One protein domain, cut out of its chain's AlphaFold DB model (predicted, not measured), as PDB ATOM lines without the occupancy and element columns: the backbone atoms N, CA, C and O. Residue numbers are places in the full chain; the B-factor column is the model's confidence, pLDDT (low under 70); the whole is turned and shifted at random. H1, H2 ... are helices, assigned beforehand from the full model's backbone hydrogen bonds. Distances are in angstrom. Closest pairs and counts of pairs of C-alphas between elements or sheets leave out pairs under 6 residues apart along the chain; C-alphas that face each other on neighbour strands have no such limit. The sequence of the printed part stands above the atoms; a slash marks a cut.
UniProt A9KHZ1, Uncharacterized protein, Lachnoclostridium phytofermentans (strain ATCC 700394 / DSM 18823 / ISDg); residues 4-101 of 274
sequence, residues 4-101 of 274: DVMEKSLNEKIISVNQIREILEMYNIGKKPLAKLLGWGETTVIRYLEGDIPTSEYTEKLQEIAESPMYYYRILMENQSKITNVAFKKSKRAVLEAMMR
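AT A GLANCE: This is residues 4 to 101 of the 274 residues of an uncharacterized protein of Lachnoclostridium phytofermentans (strain ATCC 700394 / DSM 18823 / ISDg) (UniProt A9KHZ1). Six short helices, mostly crossed, make a compact body, and a seventh, H1, sticks out from it as a free arm. The hairpin of H6 and H7 makes the end far from H1, the hairpin of H3 and H4 makes one side, and H2 packs on H4 and H5. The printed part has 98 residues, with seven named helices, H1 to H7 in chain order, and no named strand: the class is all helix. It is compact, with a radius of gyration of the C-alphas of 13.5 A, and spans 45 by 31 by 18 A, the arm included.

HOW THE PARTS SIT: Start at the longest helix, H7, residues 85 to 99. It touches H6, residues 69 to 78, opposite ways at a shallow tilt of 26 degrees, a helical hairpin; look at Pro 69 and Val 95, their closest C-alphas, 5.9 A apart. Next find H2, residues 17 to 26, which touches H5, residues 56 to 67, with residues 62 to 66 of H5 alone; the closest C-alphas, Ile 23 and Ala 66, are 5.8 A apart. H2 also touches H4, residues 44 to 50, at a steep tilt of 60 degrees, closest at the C-alphas of Val 17 and Leu 49, 5.3 A. H4 forms a helical hairpin with H3, residues 31 to 38, where the closest C-alphas, Lys 31 and Val 45, are 5.7 A apart. In each helix, H1, residues 4 to 11, among them, every O i to N i+4 pair is within hydrogen-bond range.

IN THESE COORDINATES: Find C-alpha 4 at (-21.327, 6.196, -2.429), where H1 begins. H7 runs 20.9 A from C-alpha 85 at (-29.254, 42.420, 25.027) to C-alpha 99 at (-33.984, 22.099, 26.207); H5 measures 16.3 A.

THE WHOLE: The printed part has no cut and no long link. Residues 4 to 13 are under pLDDT 70.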
ATOM      1  N   ASP A   4     -20.204   5.803  -3.299       46.47
ATOM      2  CA  ASP A   4     -21.327   6.196  -2.429       46.47
ATOM      3  C   ASP A   4     -21.045   6.061  -0.922       46.47
ATOM      4  O   ASP A   4     -21.555   6.835  -0.115       46.47
ATOM      5  N   VAL A   5     -20.236   5.081  -0.500       51.28
ATOM      6  CA  VAL A   5     -19.905   4.881   0.925       51.28
ATOM      7  C   VAL A   5     -18.843   5.884   1.380       51.28
ATOM      8  O   VAL A   5     -18.901   6.369   2.510       51.28
ATOM      9  N   MET A   6     -17.899   6.241   0.501       42.66
ATOM     10  CA  MET A   6     -16.929   7.305   0.784       42.66
ATOM     11  C   MET A   6     -17.598   8.681   0.823       42.66
ATOM     12  O   MET A   6     -17.353   9.430   1.767       42.66
ATOM     13  N   GLU A   7     -18.475   8.986  -0.137       42.91
ATOM     14  CA  GLU A   7     -19.218  10.252  -0.212       42.91
ATOM     15  C   GLU A   7     -20.140  10.446   1.000       42.91
ATOM     16  O   GLU A   7     -20.169  11.520   1.605       42.91
ATOM     17  N   LYS A   8     -20.805   9.373   1.452       43.59
ATOM     18  CA  LYS A   8     -21.622   9.388   2.673       43.59
ATOM     19  C   LYS A   8     -20.783   9.633   3.938       43.59
ATOM     20  O   LYS A   8     -21.181  10.432   4.777       43.59
ATOM     21  N   SER A   9     -19.588   9.037   4.040       43.91
ATOM     22  CA  SER A   9     -18.667   9.255   5.177       43.91
ATOM     23  C   SER A   9     -18.001  10.641   5.205       43.91
ATOM     24  O   SER A   9     -17.607  11.117   6.268       43.91
ATOM     25  N   LEU A  10     -17.855  11.291   4.045       46.66
ATOM     26  CA  LEU A  10     -17.323  12.652   3.923       46.66
ATOM     27  C   LEU A  10     -18.395  13.687   4.286       46.66
ATOM     28  O   LEU A  10     -18.097  14.645   4.996       46.66
ATOM     29  N   ASN A  11     -19.648  13.449   3.880       49.16
ATOM     30  CA  ASN A  11     -20.791  14.299   4.224       49.16
ATOM     31  C   ASN A  11     -21.151  14.266   5.717       49.16
ATOM     32  O   ASN A  11     -21.655  15.256   6.234       49.16
ATOM     33  N   GLU A  12     -20.860  13.182   6.437       53.62
ATOM     34  CA  GLU A  12     -21.030  13.141   7.900       53.62
ATOM     35  C   GLU A  12     -19.964  13.969   8.648       53.62
ATOM     36  O   GLU A  12     -20.175  14.374   9.792       53.62
ATOM     37  N   LYS A  13     -18.829  14.271   8.002       69.00
ATOM     38  CA  LYS A  13     -17.727  15.039   8.603       69.00
ATOM     39  C   LYS A  13     -17.795  16.543   8.364       69.00
ATOM     40  O   LYS A  13     -17.037  17.253   9.012       69.00
ATOM     41  N   ILE A  14     -18.639  17.022   7.449       81.69
ATOM     42  CA  ILE A  14     -18.764  18.446   7.107       81.69
ATOM     43  C   ILE A  14     -20.181  18.901   7.433       81.69
ATOM     44  O   ILE A  14     -21.152  18.305   6.976       81.69
ATOM     45  N   ILE A  15     -20.317  19.972   8.212       88.31
ATOM     46  CA  ILE A  15     -21.637  20.530   8.495       88.31
ATOM     47  C   ILE A  15     -22.229  21.163   7.229       88.31
ATOM     48  O   ILE A  15     -21.598  21.984   6.565       88.31
ATOM     49  N   SER A  16     -23.460  20.785   6.897       91.19
ATOM     50  CA  SER A  16     -24.169  21.309   5.732       91.19
ATOM     51  C   SER A  16     -24.725  22.717   5.967       91.19
ATOM     52  O   SER A  16     -25.041  23.118   7.089       91.19
ATOM     53  N   VAL A  17     -24.952  23.454   4.875       95.19
ATOM     54  CA  VAL A  17     -25.631  24.761   4.898       95.19
ATOM     55  C   VAL A  17     -26.991  24.679   5.603       95.19
ATOM     56  O   VAL A  17     -27.358  25.594   6.339       95.19
ATOM     57  N   ASN A  18     -27.734  23.586   5.403       94.62
ATOM     58  CA  ASN A  18     -29.043  23.394   6.024       94.62
ATOM     59  C   ASN A  18     -28.933  23.224   7.541       94.62
ATOM     60  O   ASN A  18     -29.652  23.908   8.258       94.62
ATOM     61  N   GLN A  19     -27.970  22.443   8.035       94.94
ATOM     62  CA  GLN A  19     -27.725  22.327   9.479       94.94
ATOM     63  C   GLN A  19     -27.352  23.677  10.107       94.94
ATOM     64  O   GLN A  19     -27.808  24.004  11.199       94.94
ATOM     65  N   ILE A  20     -26.576  24.519   9.412       96.94
ATOM     66  CA  ILE A  20     -26.281  25.877   9.901       96.94
ATOM     67  C   ILE A  20     -27.561  26.728   9.957       96.94
ATOM     68  O   ILE A  20     -27.743  27.487  10.908       96.94
ATOM     69  N   ARG A  21     -28.466  26.614   8.975       97.69
ATOM     70  CA  ARG A  21     -29.770  27.308   9.009       97.69
ATOM     71  C   ARG A  21     -30.633  26.824  10.174       97.69
ATOM     72  O   ARG A  21     -31.153  27.661  10.904       97.69
ATOM     73  N   GLU A  22     -30.690  25.516  10.401       97.38
ATOM     74  CA  GLU A  22     -31.411  24.908  11.523       97.38
ATOM     75  C   GLU A  22     -30.897  25.421  12.874       97.38
ATOM     76  O   GLU A  22     -31.701  25.744  13.740       97.38
ATOM     77  N   ILE A  23     -29.579  25.597  13.047       98.12
ATOM     78  CA  ILE A  23     -29.000  26.219  14.254       98.12
ATOM     79  C   ILE A  23     -29.541  27.644  14.459       98.12
ATOM     80  O   ILE A  23     -29.934  28.013  15.570       98.12
ATOM     81  N   LEU A  24     -29.542  28.467  13.404       98.25
ATOM     82  CA  LEU A  24     -29.995  29.862  13.484       98.25
ATOM     83  C   LEU A  24     -31.483  29.951  13.843       98.25
ATOM     84  O   LEU A  24     -31.871  30.813  14.635       98.25
ATOM     85  N   GLU A  25     -32.292  29.058  13.279       98.06
ATOM     86  CA  GLU A  25     -33.729  28.957  13.533       98.06
ATOM     87  C   GLU A  25     -34.016  28.432  14.943       98.06
ATOM     88  O   GLU A  25     -34.686  29.115  15.721       98.06
ATOM     89  N   MET A  26     -33.442  27.280  15.304       97.44
ATOM     90  CA  MET A  26     -33.628  26.615  16.600       97.44
ATOM     91  C   MET A  26     -33.297  27.542  17.768       97.44
ATOM     92  O   MET A  26     -34.021  27.573  18.762       97.44
ATOM     93  N   TYR A  27     -32.223  28.325  17.648       98.38
ATOM     94  CA  TYR A  27     -31.778  29.222  18.712       98.38
ATOM     95  C   TYR A  27     -32.147  30.685  18.490       98.38
ATOM     96  O   TYR A  27     -31.681  31.541  19.247       98.38
ATOM     97  N   ASN A  28     -32.975  30.989  17.484       98.38
ATOM     98  CA  ASN A  28     -33.432  32.339  17.147       98.38
ATOM     99  C   ASN A  28     -32.299  33.379  17.206       98.38
ATOM    100  O   ASN A  28     -32.383  34.406  17.895       98.38
ATOM    101  N   ILE A  29     -31.193  33.067  16.530       98.31
ATOM    102  CA  ILE A  29     -29.976  33.872  16.536       98.31
ATOM    103  C   ILE A  29     -29.585  34.265  15.114       98.31
ATOM    104  O   ILE A  29     -29.667  33.485  14.175       98.31
ATOM    105  N   GLY A  30     -29.158  35.517  14.938       97.94
ATOM    106  CA  GLY A  30     -28.694  36.005  13.641       97.94
ATOM    107  C   GLY A  30     -27.281  35.522  13.295       97.94
ATOM    108  O   GLY A  30     -26.467  35.270  14.181       97.94
ATOM    109  N   LYS A  31     -26.948  35.522  11.998       97.94
ATOM    110  CA  LYS A  31     -25.630  35.119  11.459       97.94
ATOM    111  C   LYS A  31     -24.455  35.838  12.141       97.94
ATOM    112  O   LYS A  31     -23.528  35.201  12.631       97.94
ATOM    113  N   LYS A  32     -24.519  37.177  12.206       97.75
ATOM    114  CA  LYS A  32     -23.482  38.012  12.842       97.75
ATOM    115  C   LYS A  32     -23.413  37.795  14.364       97.75
ATOM    116  O   LYS A  32     -22.309  37.582  14.860       97.75
ATOM    117  N   PRO A  33     -24.535  37.813  15.120       97.75
ATOM    118  CA  PRO A  33     -24.525  37.427  16.531       97.75
ATOM    119  C   PRO A  33     -23.914  36.048  16.804       97.75
ATOM    120  O   PRO A  33     -23.093  35.943  17.710       97.75
ATOM    121  N   LEU A  34     -24.249  35.022  16.011       98.19
ATOM    122  CA  LEU A  34     -23.676  33.684  16.172       98.19
ATOM    123  C   LEU A  34     -22.154  33.709  15.972       98.19
ATOM    124  O   LEU A  34     -21.423  33.225  16.829       98.19
ATOM    125  N   ALA A  35     -21.666  34.351  14.905       97.88
ATOM    126  CA  ALA A  35     -20.227  34.505  14.677       97.88
ATOM    127  C   ALA A  35     -19.522  35.181  15.870       97.88
ATOM    128  O   ALA A  35     -18.498  34.690  16.344       97.88
ATOM    129  N   LYS A  36     -20.107  36.258  16.417       97.25
ATOM    130  CA  LYS A  36     -19.558  36.965  17.588       97.25
ATOM    131  C   LYS A  36     -19.514  36.101  18.844       97.25
ATOM    132  O   LYS A  36     -18.506  36.136  19.551       97.25
ATOM    133  N   LEU A  37     -20.567  35.326  19.121       96.75
ATOM    134  CA  LEU A  37     -20.586  34.399  20.259       96.75
ATOM    135  C   LEU A  37     -19.453  33.377  20.168       96.75
ATOM    136  O   LEU A  37     -18.804  33.090  21.169       96.75
ATOM    137  N   LEU A  38     -19.182  32.878  18.962       96.38
ATOM    138  CA  LEU A  38     -18.144  31.878  18.714       96.38
ATOM    139  C   LEU A  38     -16.723  32.458  18.691       96.38
ATOM    140  O   LEU A  38     -15.764  31.687  18.677       96.38
ATOM    141  N   GLY A  39     -16.581  33.789  18.731       96.00
ATOM    142  CA  GLY A  39     -15.297  34.480  18.603       96.00
ATOM    143  C   GLY A  39     -14.774  34.527  17.166       96.00
ATOM    144  O   GLY A  39     -13.576  34.682  16.954       96.00
ATOM    145  N   TRP A  40     -15.654  34.362  16.180       97.00
ATOM    146  CA  TRP A  40     -15.311  34.333  14.763       97.00
ATOM    147  C   TRP A  40     -15.483  35.710  14.111       97.00
ATOM    148  O   TRP A  40     -16.194  36.580  14.618       97.00
ATOM    149  N   GLY A  41     -14.868  35.895  12.938       96.50
ATOM    150  CA  GLY A  41     -15.117  37.065  12.092       96.50
ATOM    151  C   GLY A  41     -16.598  37.181  11.706       96.50
ATOM    152  O   GLY A  41     -17.248  36.178  11.413       96.50
ATOM    153  N   GLU A  42     -17.144  38.403  11.682       94.06
ATOM    154  CA  GLU A  42     -18.592  38.637  11.511       94.06
ATOM    155  C   GLU A  42     -19.181  38.039  10.221       94.06
ATOM    156  O   GLU A  42     -20.368  37.708  10.175       94.06
ATOM    157  N   THR A  43     -18.364  37.905   9.173       96.38
ATOM    158  CA  THR A  43     -18.759  37.349   7.873       96.38
ATOM    159  C   THR A  43     -18.590  35.836   7.788       96.38
ATOM    160  O   THR A  43     -19.043  35.239   6.821       96.38
ATOM    161  N   THR A  44     -17.976  35.179   8.774       97.25
ATOM    162  CA  THR A  44     -17.646  33.750   8.680       97.25
ATOM    163  C   THR A  44     -18.886  32.864   8.559       97.25
ATOM    164  O   THR A  44     -18.965  32.062   7.639       97.25
ATOM    165  N   VAL A  45     -19.906  33.068   9.400       97.12
ATOM    166  CA  VAL A  45     -21.175  32.318   9.291       97.12
ATOM    167  C   VAL A  45     -21.923  32.657   7.993       97.12
ATOM    168  O   VAL A  45     -22.627  31.813   7.449       97.12
ATOM    169  N   ILE A  46     -21.781  33.887   7.478       97.56
ATOM    170  CA  ILE A  46     -22.399  34.303   6.207       97.56
ATOM    171  C   ILE A  46     -21.783  33.517   5.047       97.56
ATOM    172  O   ILE A  46     -22.527  32.899   4.295       97.56
ATOM    173  N   ARG A  47     -20.451  33.469   4.981       97.44
ATOM    174  CA  ARG A  47     -19.695  32.729   3.968       97.44
ATOM    175  C   ARG A  47     -20.059  31.247   3.929       97.44
ATOM    176  O   ARG A  47     -20.317  30.704   2.862       97.44
ATOM    177  N   TYR A  48     -20.179  30.600   5.090       96.38
ATOM    178  CA  TYR A  48     -20.592  29.191   5.133       96.38
ATOM    179  C   TYR A  48     -22.004  28.970   4.595       96.38
ATOM    180  O   TYR A  48     -22.266  27.966   3.946       96.38
ATOM    181  N   LEU A  49     -22.915  29.922   4.802       96.00
ATOM    182  CA  LEU A  49     -24.254  29.858   4.214       96.00
ATOM    183  C   LEU A  49     -24.274  30.129   2.700       96.00
ATOM    184  O   LEU A  49     -25.274  29.812   2.057       96.00
ATOM    185  N   GLU A  50     -23.210  30.725   2.158       96.50
ATOM    186  CA  GLU A  50     -22.996  30.987   0.728       96.50
ATOM    187  C   GLU A  50     -22.245  29.843   0.024       96.50
ATOM    188  O   GLU A  50     -22.172  29.832  -1.202       96.50
ATOM    189  N   GLY A  51     -21.762  28.849   0.779       91.31
ATOM    190  CA  GLY A  51     -21.136  27.637   0.249       91.31
ATOM    191  C   GLY A  51     -19.661  27.455   0.609       91.31
ATOM    192  O   GLY A  51     -19.084  26.441   0.220       91.31
ATOM    193  N   ASP A  52     -19.050  28.376   1.365       93.44
ATOM    194  CA  ASP A  52     -17.681  28.181   1.855       93.44
ATOM    195  C   ASP A  52     -17.608  26.966   2.791       93.44
ATOM    196  O   ASP A  52     -18.454  26.783   3.672       93.44
ATOM    197  N   ILE A  53     -16.549  26.171   2.647       90.50
ATOM    198  CA  ILE A  53     -16.322  24.977   3.464       90.50
ATOM    199  C   ILE A  53     -15.657  25.392   4.792       90.50
ATOM    200  O   ILE A  53     -14.570  25.983   4.768       90.50
ATOM    201  N   PRO A  54     -16.264  25.104   5.961       91.44
ATOM    202  CA  PRO A  54     -15.640  25.373   7.254       91.44
ATOM    203  C   PRO A  54     -14.395  24.511   7.492       91.44
ATOM    204  O   PRO A  54     -14.253  23.421   6.942       91.44
ATOM    205  N   THR A  55     -13.505  24.967   8.376       92.00
ATOM    206  CA  THR A  55     -12.422  24.110   8.887       92.00
ATOM    207  C   THR A  55     -12.998  22.960   9.721       92.00
ATOM    208  O   THR A  55     -14.161  23.004  10.138       92.00
ATOM    209  N   SER A  56     -12.190  21.933  10.009       90.50
ATOM    210  CA  SER A  56     -12.604  20.828  10.886       90.50
ATOM    211  C   SER A  56     -13.034  21.329  12.267       90.50
ATOM    212  O   SER A  56     -14.122  21.000  12.721       90.50
ATOM    213  N   GLU A  57     -12.252  22.224  12.876       92.56
ATOM    214  CA  GLU A  57     -12.567  22.826  14.179       92.56
ATOM    215  C   GLU A  57     -13.920  23.561  14.166       92.56
ATOM    216  O   GLU A  57     -14.724  23.443  15.091       92.56
ATOM    217  N   TYR A  58     -14.201  24.325  13.106       94.56
ATOM    218  CA  TYR A  58     -15.437  25.105  13.017       94.56
ATOM    219  C   TYR A  58     -16.638  24.199  12.749       94.56
ATOM    220  O   TYR A  58     -17.727  24.446  13.272       94.56
ATOM    221  N   THR A  59     -16.425  23.137  11.974       94.12
ATOM    222  CA  THR A  59     -17.420  22.096  11.740       94.12
ATOM    223  C   THR A  59     -17.791  21.387  13.034       94.12
ATOM    224  O   THR A  59     -18.969  21.371  13.380       94.12
ATOM    225  N   GLU A  60     -16.806  20.870  13.772       93.69
ATOM    226  CA  GLU A  60     -17.020  20.175  15.046       93.69
ATOM    227  C   GLU A  60     -17.802  21.059  16.021       93.69
ATOM    228  O   GLU A  60     -18.782  20.624  16.627       93.69
ATOM    229  N   LYS A  61     -17.442  22.345  16.101       95.44
ATOM    230  CA  LYS A  61     -18.122  23.302  16.977       95.44
ATOM    231  C   LYS A  61     -19.580  23.543  16.583       95.44
ATOM    232  O   LYS A  61     -20.440  23.628  17.458       95.44
ATOM    233  N   LEU A  62     -19.880  23.668  15.290       96.44
ATOM    234  CA  LEU A  62     -21.260  23.841  14.830       96.44
ATOM    235  C   LEU A  62     -22.078  22.551  14.968       96.44
ATOM    236  O   LEU A  62     -23.250  22.627  15.325       96.44
ATOM    237  N   GLN A  63     -21.473  21.384  14.741       94.81
ATOM    238  CA  GLN A  63     -22.114  20.090  14.985       94.81
ATOM    239  C   GLN A  63     -22.467  19.931  16.467       94.81
ATOM    240  O   GLN A  63     -23.602  19.594  16.795       94.81
ATOM    241  N   GLU A  64     -21.555  20.282  17.378       93.25
ATOM    242  CA  GLU A  64     -21.836  20.233  18.815       93.25
ATOM    243  C   GLU A  64     -22.974  21.193  19.213       93.25
ATOM    244  O   GLU A  64     -23.822  20.842  20.034       93.25
ATOM    245  N   ILE A  65     -23.056  22.373  18.588       96.19
ATOM    246  CA  ILE A  65     -24.171  23.319  18.770       96.19
ATOM    247  C   ILE A  65     -25.496  22.746  18.253       96.19
ATOM    248  O   ILE A  65     -26.522  22.919  18.914       96.19
ATOM    249  N   ALA A  66     -25.494  22.076  17.100       94.19
ATOM    250  CA  ALA A  66     -26.691  21.449  16.539       94.19
ATOM    251  C   ALA A  66     -27.191  20.281  17.406       94.19
ATOM    252  O   ALA A  66     -28.393  20.118  17.600       94.19
ATOM    253  N   GLU A  67     -26.276  19.484  17.957       90.69
ATOM    254  CA  GLU A  67     -26.608  18.305  18.761       90.69
ATOM    255  C   GLU A  67     -26.969  18.630  20.217       90.69
ATOM    256  O   GLU A  67     -27.693  17.871  20.866       90.69
ATOM    257  N   SER A  68     -26.424  19.716  20.773       92.00
ATOM    258  CA  SER A  68     -26.448  19.978  22.213       92.00
ATOM    259  C   SER A  68     -26.926  21.396  22.542       92.00
ATOM    260  O   SER A  68     -26.123  22.328  22.651       92.00
ATOM    261  N   PRO A  69     -28.229  21.561  22.840       94.06
ATOM    262  CA  PRO A  69     -28.761  22.816  23.368       94.06
ATOM    263  C   PRO A  69     -28.054  23.289  24.645       94.06
ATOM    264  O   PRO A  69     -27.813  24.481  24.809       94.06
ATOM    265  N   MET A  70     -27.631  22.367  25.521       92.38
ATOM    266  CA  MET A  70     -26.838  22.707  26.709       92.38
ATOM    267  C   MET A  70     -25.473  23.302  26.332       92.38
ATOM    268  O   MET A  70     -25.024  24.270  26.946       92.38
ATOM    269  N   TYR A  71     -24.804  22.746  25.317       94.25
ATOM    270  CA  TYR A  71     -23.532  23.285  24.836       94.25
ATOM    271  C   TYR A  71     -23.702  24.719  24.328       94.25
ATOM    272  O   TYR A  71     -22.969  25.614  24.756       94.25
ATOM    273  N   TYR A  72     -24.721  24.945  23.498       97.12
ATOM    274  CA  TYR A  72     -25.057  26.275  23.003       97.12
ATOM    275  C   TYR A  72     -25.413  27.252  24.136       97.12
ATOM    276  O   TYR A  72     -24.906  28.375  24.159       97.12
ATOM    277  N   TYR A  73     -26.218  26.823  25.116       95.94
ATOM    278  CA  TYR A  73     -26.580  27.641  26.278       95.94
ATOM    279  C   TYR A  73     -25.343  28.146  27.029       95.94
ATOM    280  O   TYR A  73     -25.276  29.324  27.375       95.94
ATOM    281  N   ARG A  74     -24.327  27.295  27.232       94.50
ATOM    282  CA  ARG A  74     -23.068  27.712  27.877       94.50
ATOM    283  C   ARG A  74     -22.350  28.791  27.081       94.50
ATOM    284  O   ARG A  74     -22.038  29.836  27.644       94.50
ATOM    285  N   ILE A  75     -22.168  28.577  25.776       96.69
ATOM    286  CA  ILE A  75     -21.540  29.569  24.893       96.69
ATOM    287  C   ILE A  75     -22.286  30.900  24.984       96.69
ATOM    288  O   ILE A  75     -21.656  31.953  25.102       96.69
ATOM    289  N   LEU A  76     -23.619  30.856  24.948       97.75
ATOM    290  CA  LEU A  76     -24.469  32.035  25.032       97.75
ATOM    291  C   LEU A  76     -24.290  32.778  26.363       97.75
ATOM    292  O   LEU A  76     -24.165  34.000  26.355       97.75
ATOM    293  N   MET A  77     -24.260  32.063  27.490       96.31
ATOM    294  CA  MET A  77     -24.099  32.655  28.823       96.31
ATOM    295  C   MET A  77     -22.695  33.234  29.044       96.31
ATOM    296  O   MET A  77     -22.564  34.341  29.567       96.31
ATOM    297  N   GLU A  78     -21.653  32.525  28.607       96.12
ATOM    298  CA  GLU A  78     -20.251  32.953  28.719       96.12
ATOM    299  C   GLU A  78     -19.948  34.181  27.850       96.12
ATOM    300  O   GLU A  78     -19.169  35.050  28.237       96.12
ATOM    301  N   ASN A  79     -20.585  34.279  26.679       97.25
ATOM    302  CA  ASN A  79     -20.305  35.314  25.683       97.25
ATOM    303  C   ASN A  79     -21.430  36.350  25.540       97.25
ATOM    304  O   ASN A  79     -21.439  37.110  24.570       97.25
ATOM    305  N   GLN A  80     -22.360  36.420  26.498       96.00
ATOM    306  CA  GLN A  80     -23.540  37.293  26.428       96.00
ATOM    307  C   GLN A  80     -23.207  38.776  26.184       96.00
ATOM    308  O   GLN A  80     -23.968  39.474  25.518       96.00
ATOM    309  N   SER A  81     -22.051  39.254  26.660       96.69
ATOM    310  CA  SER A  81     -21.585  40.637  26.476       96.69
ATOM    311  C   SER A  81     -21.142  40.964  25.044       96.69
ATOM    312  O   SER A  81     -21.017  42.137  24.699       96.69
ATOM    313  N   LYS A  82     -20.918  39.953  24.189       96.81
ATOM    314  CA  LYS A  82     -20.477  40.125  22.791       96.81
ATOM    315  C   LYS A  82     -21.625  40.413  21.819       96.81
ATOM    316  O   LYS A  82     -21.379  40.737  20.654       96.81
ATOM    317  N   ILE A  83     -22.871  40.277  22.265       97.31
ATOM    318  CA  ILE A  83     -24.075  40.491  21.458       97.31
ATOM    319  C   ILE A  83     -25.007  41.500  22.135       97.31
ATOM    320  O   ILE A  83     -24.843  41.852  23.298       97.31
ATOM    321  N   THR A  84     -26.001  42.002  21.400       97.56
ATOM    322  CA  THR A  84     -26.973  42.937  21.980       97.56
ATOM    323  C   THR A  84     -27.870  42.229  22.997       97.56
ATOM    324  O   THR A  84     -28.219  41.061  22.823       97.56
ATOM    325  N   ASN A  85     -28.331  42.957  24.018       97.25
ATOM    326  CA  ASN A  85     -29.254  42.420  25.027       97.25
ATOM    327  C   ASN A  85     -30.535  41.831  24.400       97.25
ATOM    328  O   ASN A  85     -31.059  40.817  24.853       97.25
ATOM    329  N   VAL A  86     -31.027  42.438  23.312       97.62
ATOM    330  CA  VAL A  86     -32.190  41.931  22.567       97.62
ATOM    331  C   VAL A  86     -31.891  40.571  21.929       97.62
ATOM    332  O   VAL A  86     -32.709  39.659  22.050       97.62
ATOM    333  N   ALA A  87     -30.734  40.413  21.275       97.38
ATOM    334  CA  ALA A  87     -30.327  39.140  20.681       97.38
ATOM    335  C   ALA A  87     -30.111  38.062  21.754       97.38
ATOM    336  O   ALA A  87     -30.607  36.948  21.603       97.38
ATOM    337  N   PHE A  88     -29.453  38.417  22.863       98.25
ATOM    338  CA  PHE A  88     -29.242  37.516  23.996       98.25
ATOM    339  C   PHE A  88     -30.564  37.001  24.568       98.25
ATOM    340  O   PHE A  88     -30.760  35.794  24.645       98.25
ATOM    341  N   LYS A  89     -31.510  37.890  24.902       97.62
ATOM    342  CA  LYS A  89     -32.809  37.490  25.470       97.62
ATOM    343  C   LYS A  89     -33.608  36.586  24.532       97.62
ATOM    344  O   LYS A  89     -34.163  35.585  24.983       97.62
ATOM    345  N   LYS A  90     -33.657  36.917  23.234       98.06
ATOM    346  CA  LYS A  90     -34.341  36.094  22.224       98.06
ATOM    347  C   LYS A  90     -33.732  34.701  22.137       98.06
ATOM    348  O   LYS A  90     -34.467  33.719  22.179       98.06
ATOM    349  N   SER A  91     -32.407  34.637  22.063       98.19
ATOM    350  CA  SER A  91     -31.714  33.369  21.905       98.19
ATOM    351  C   SER A  91     -31.736  32.522  23.174       98.19
ATOM    352  O   SER A  91     -31.961  31.319  23.094       98.19
ATOM    353  N   LYS A  92     -31.618  33.151  24.353       97.44
ATOM    354  CA  LYS A  92     -31.736  32.484  25.655       97.44
ATOM    355  C   LYS A  92     -33.099  31.820  25.803       97.44
ATOM    356  O   LYS A  92     -33.173  30.671  26.217       97.44
ATOM    357  N   ARG A  93     -34.175  32.517  25.430       96.12
ATOM    358  CA  ARG A  93     -35.518  31.929  25.436       96.12
ATOM    359  C   ARG A  93     -35.602  30.717  24.503       96.12
ATOM    360  O   ARG A  93     -36.063  29.672  24.938       96.12
ATOM    361  N   ALA A  94     -35.107  30.843  23.274       97.38
ATOM    362  CA  ALA A  94     -35.171  29.773  22.279       97.38
ATOM    363  C   ALA A  94     -34.396  28.512  22.707       97.38
ATOM    364  O   ALA A  94     -34.927  27.407  22.634       97.38
ATOM    365  N   VAL A  95     -33.174  28.655  23.236       96.62
ATOM    366  CA  VAL A  95     -32.414  27.491  23.731       96.62
ATOM    367  C   VAL A  95     -33.073  26.843  24.948       96.62
ATOM    368  O   VAL A  95     -33.111  25.619  25.037       96.62
ATOM    369  N   LEU A  96     -33.642  27.634  25.861       95.06
ATOM    370  CA  LEU A  96     -34.373  27.104  27.012       95.06
ATOM    371  C   LEU A  96     -35.625  26.330  26.569       95.06
ATOM    372  O   LEU A  96     -35.880  25.241  27.081       95.06
ATOM    373  N   GLU A  97     -36.368  26.836  25.583       93.62
ATOM    374  CA  GLU A  97     -37.500  26.128  24.968       93.62
ATOM    375  C   GLU A  97     -37.062  24.813  24.302       93.62
ATOM    376  O   GLU A  97     -37.703  23.783  24.517       93.62
ATOM    377  N   ALA A  98     -35.939  24.817  23.573       93.50
ATOM    378  CA  ALA A  98     -35.374  23.623  22.943       93.50
ATOM    379  C   ALA A  98     -34.943  22.561  23.974       93.50
ATOM    380  O   ALA A  98     -35.186  21.367  23.784       93.50
ATOM    381  N   MET A  99     -34.346  22.985  25.095       92.38
ATOM    382  CA  MET A  99     -33.984  22.099  26.207       92.38
ATOM    383  C   MET A  99     -35.219  21.528  26.909       92.38
ATOM    384  O   MET A  99     -35.240  20.352  27.259       92.38
ATOM    385  N   MET A 100     -36.266  22.335  27.087       92.38
ATOM    386  CA  MET A 100     -37.497  21.980  27.800       92.38
ATOM    387  C   MET A 100     -38.612  21.494  26.863       92.38
ATOM    388  O   MET A 100     -39.792  21.784  27.084       92.38
ATOM    389  N   ARG A 101     -38.264  20.761  25.800       91.00
ATOM    390  CA  ARG A 101     -39.210  20.344  24.748       91.00
ATOM    391  C   ARG A 101     -40.345  19.433  25.232       91.00
ATOM    392  O   ARG A 101     -41.459  19.579  24.747       91.00
TER     393      ARG A 101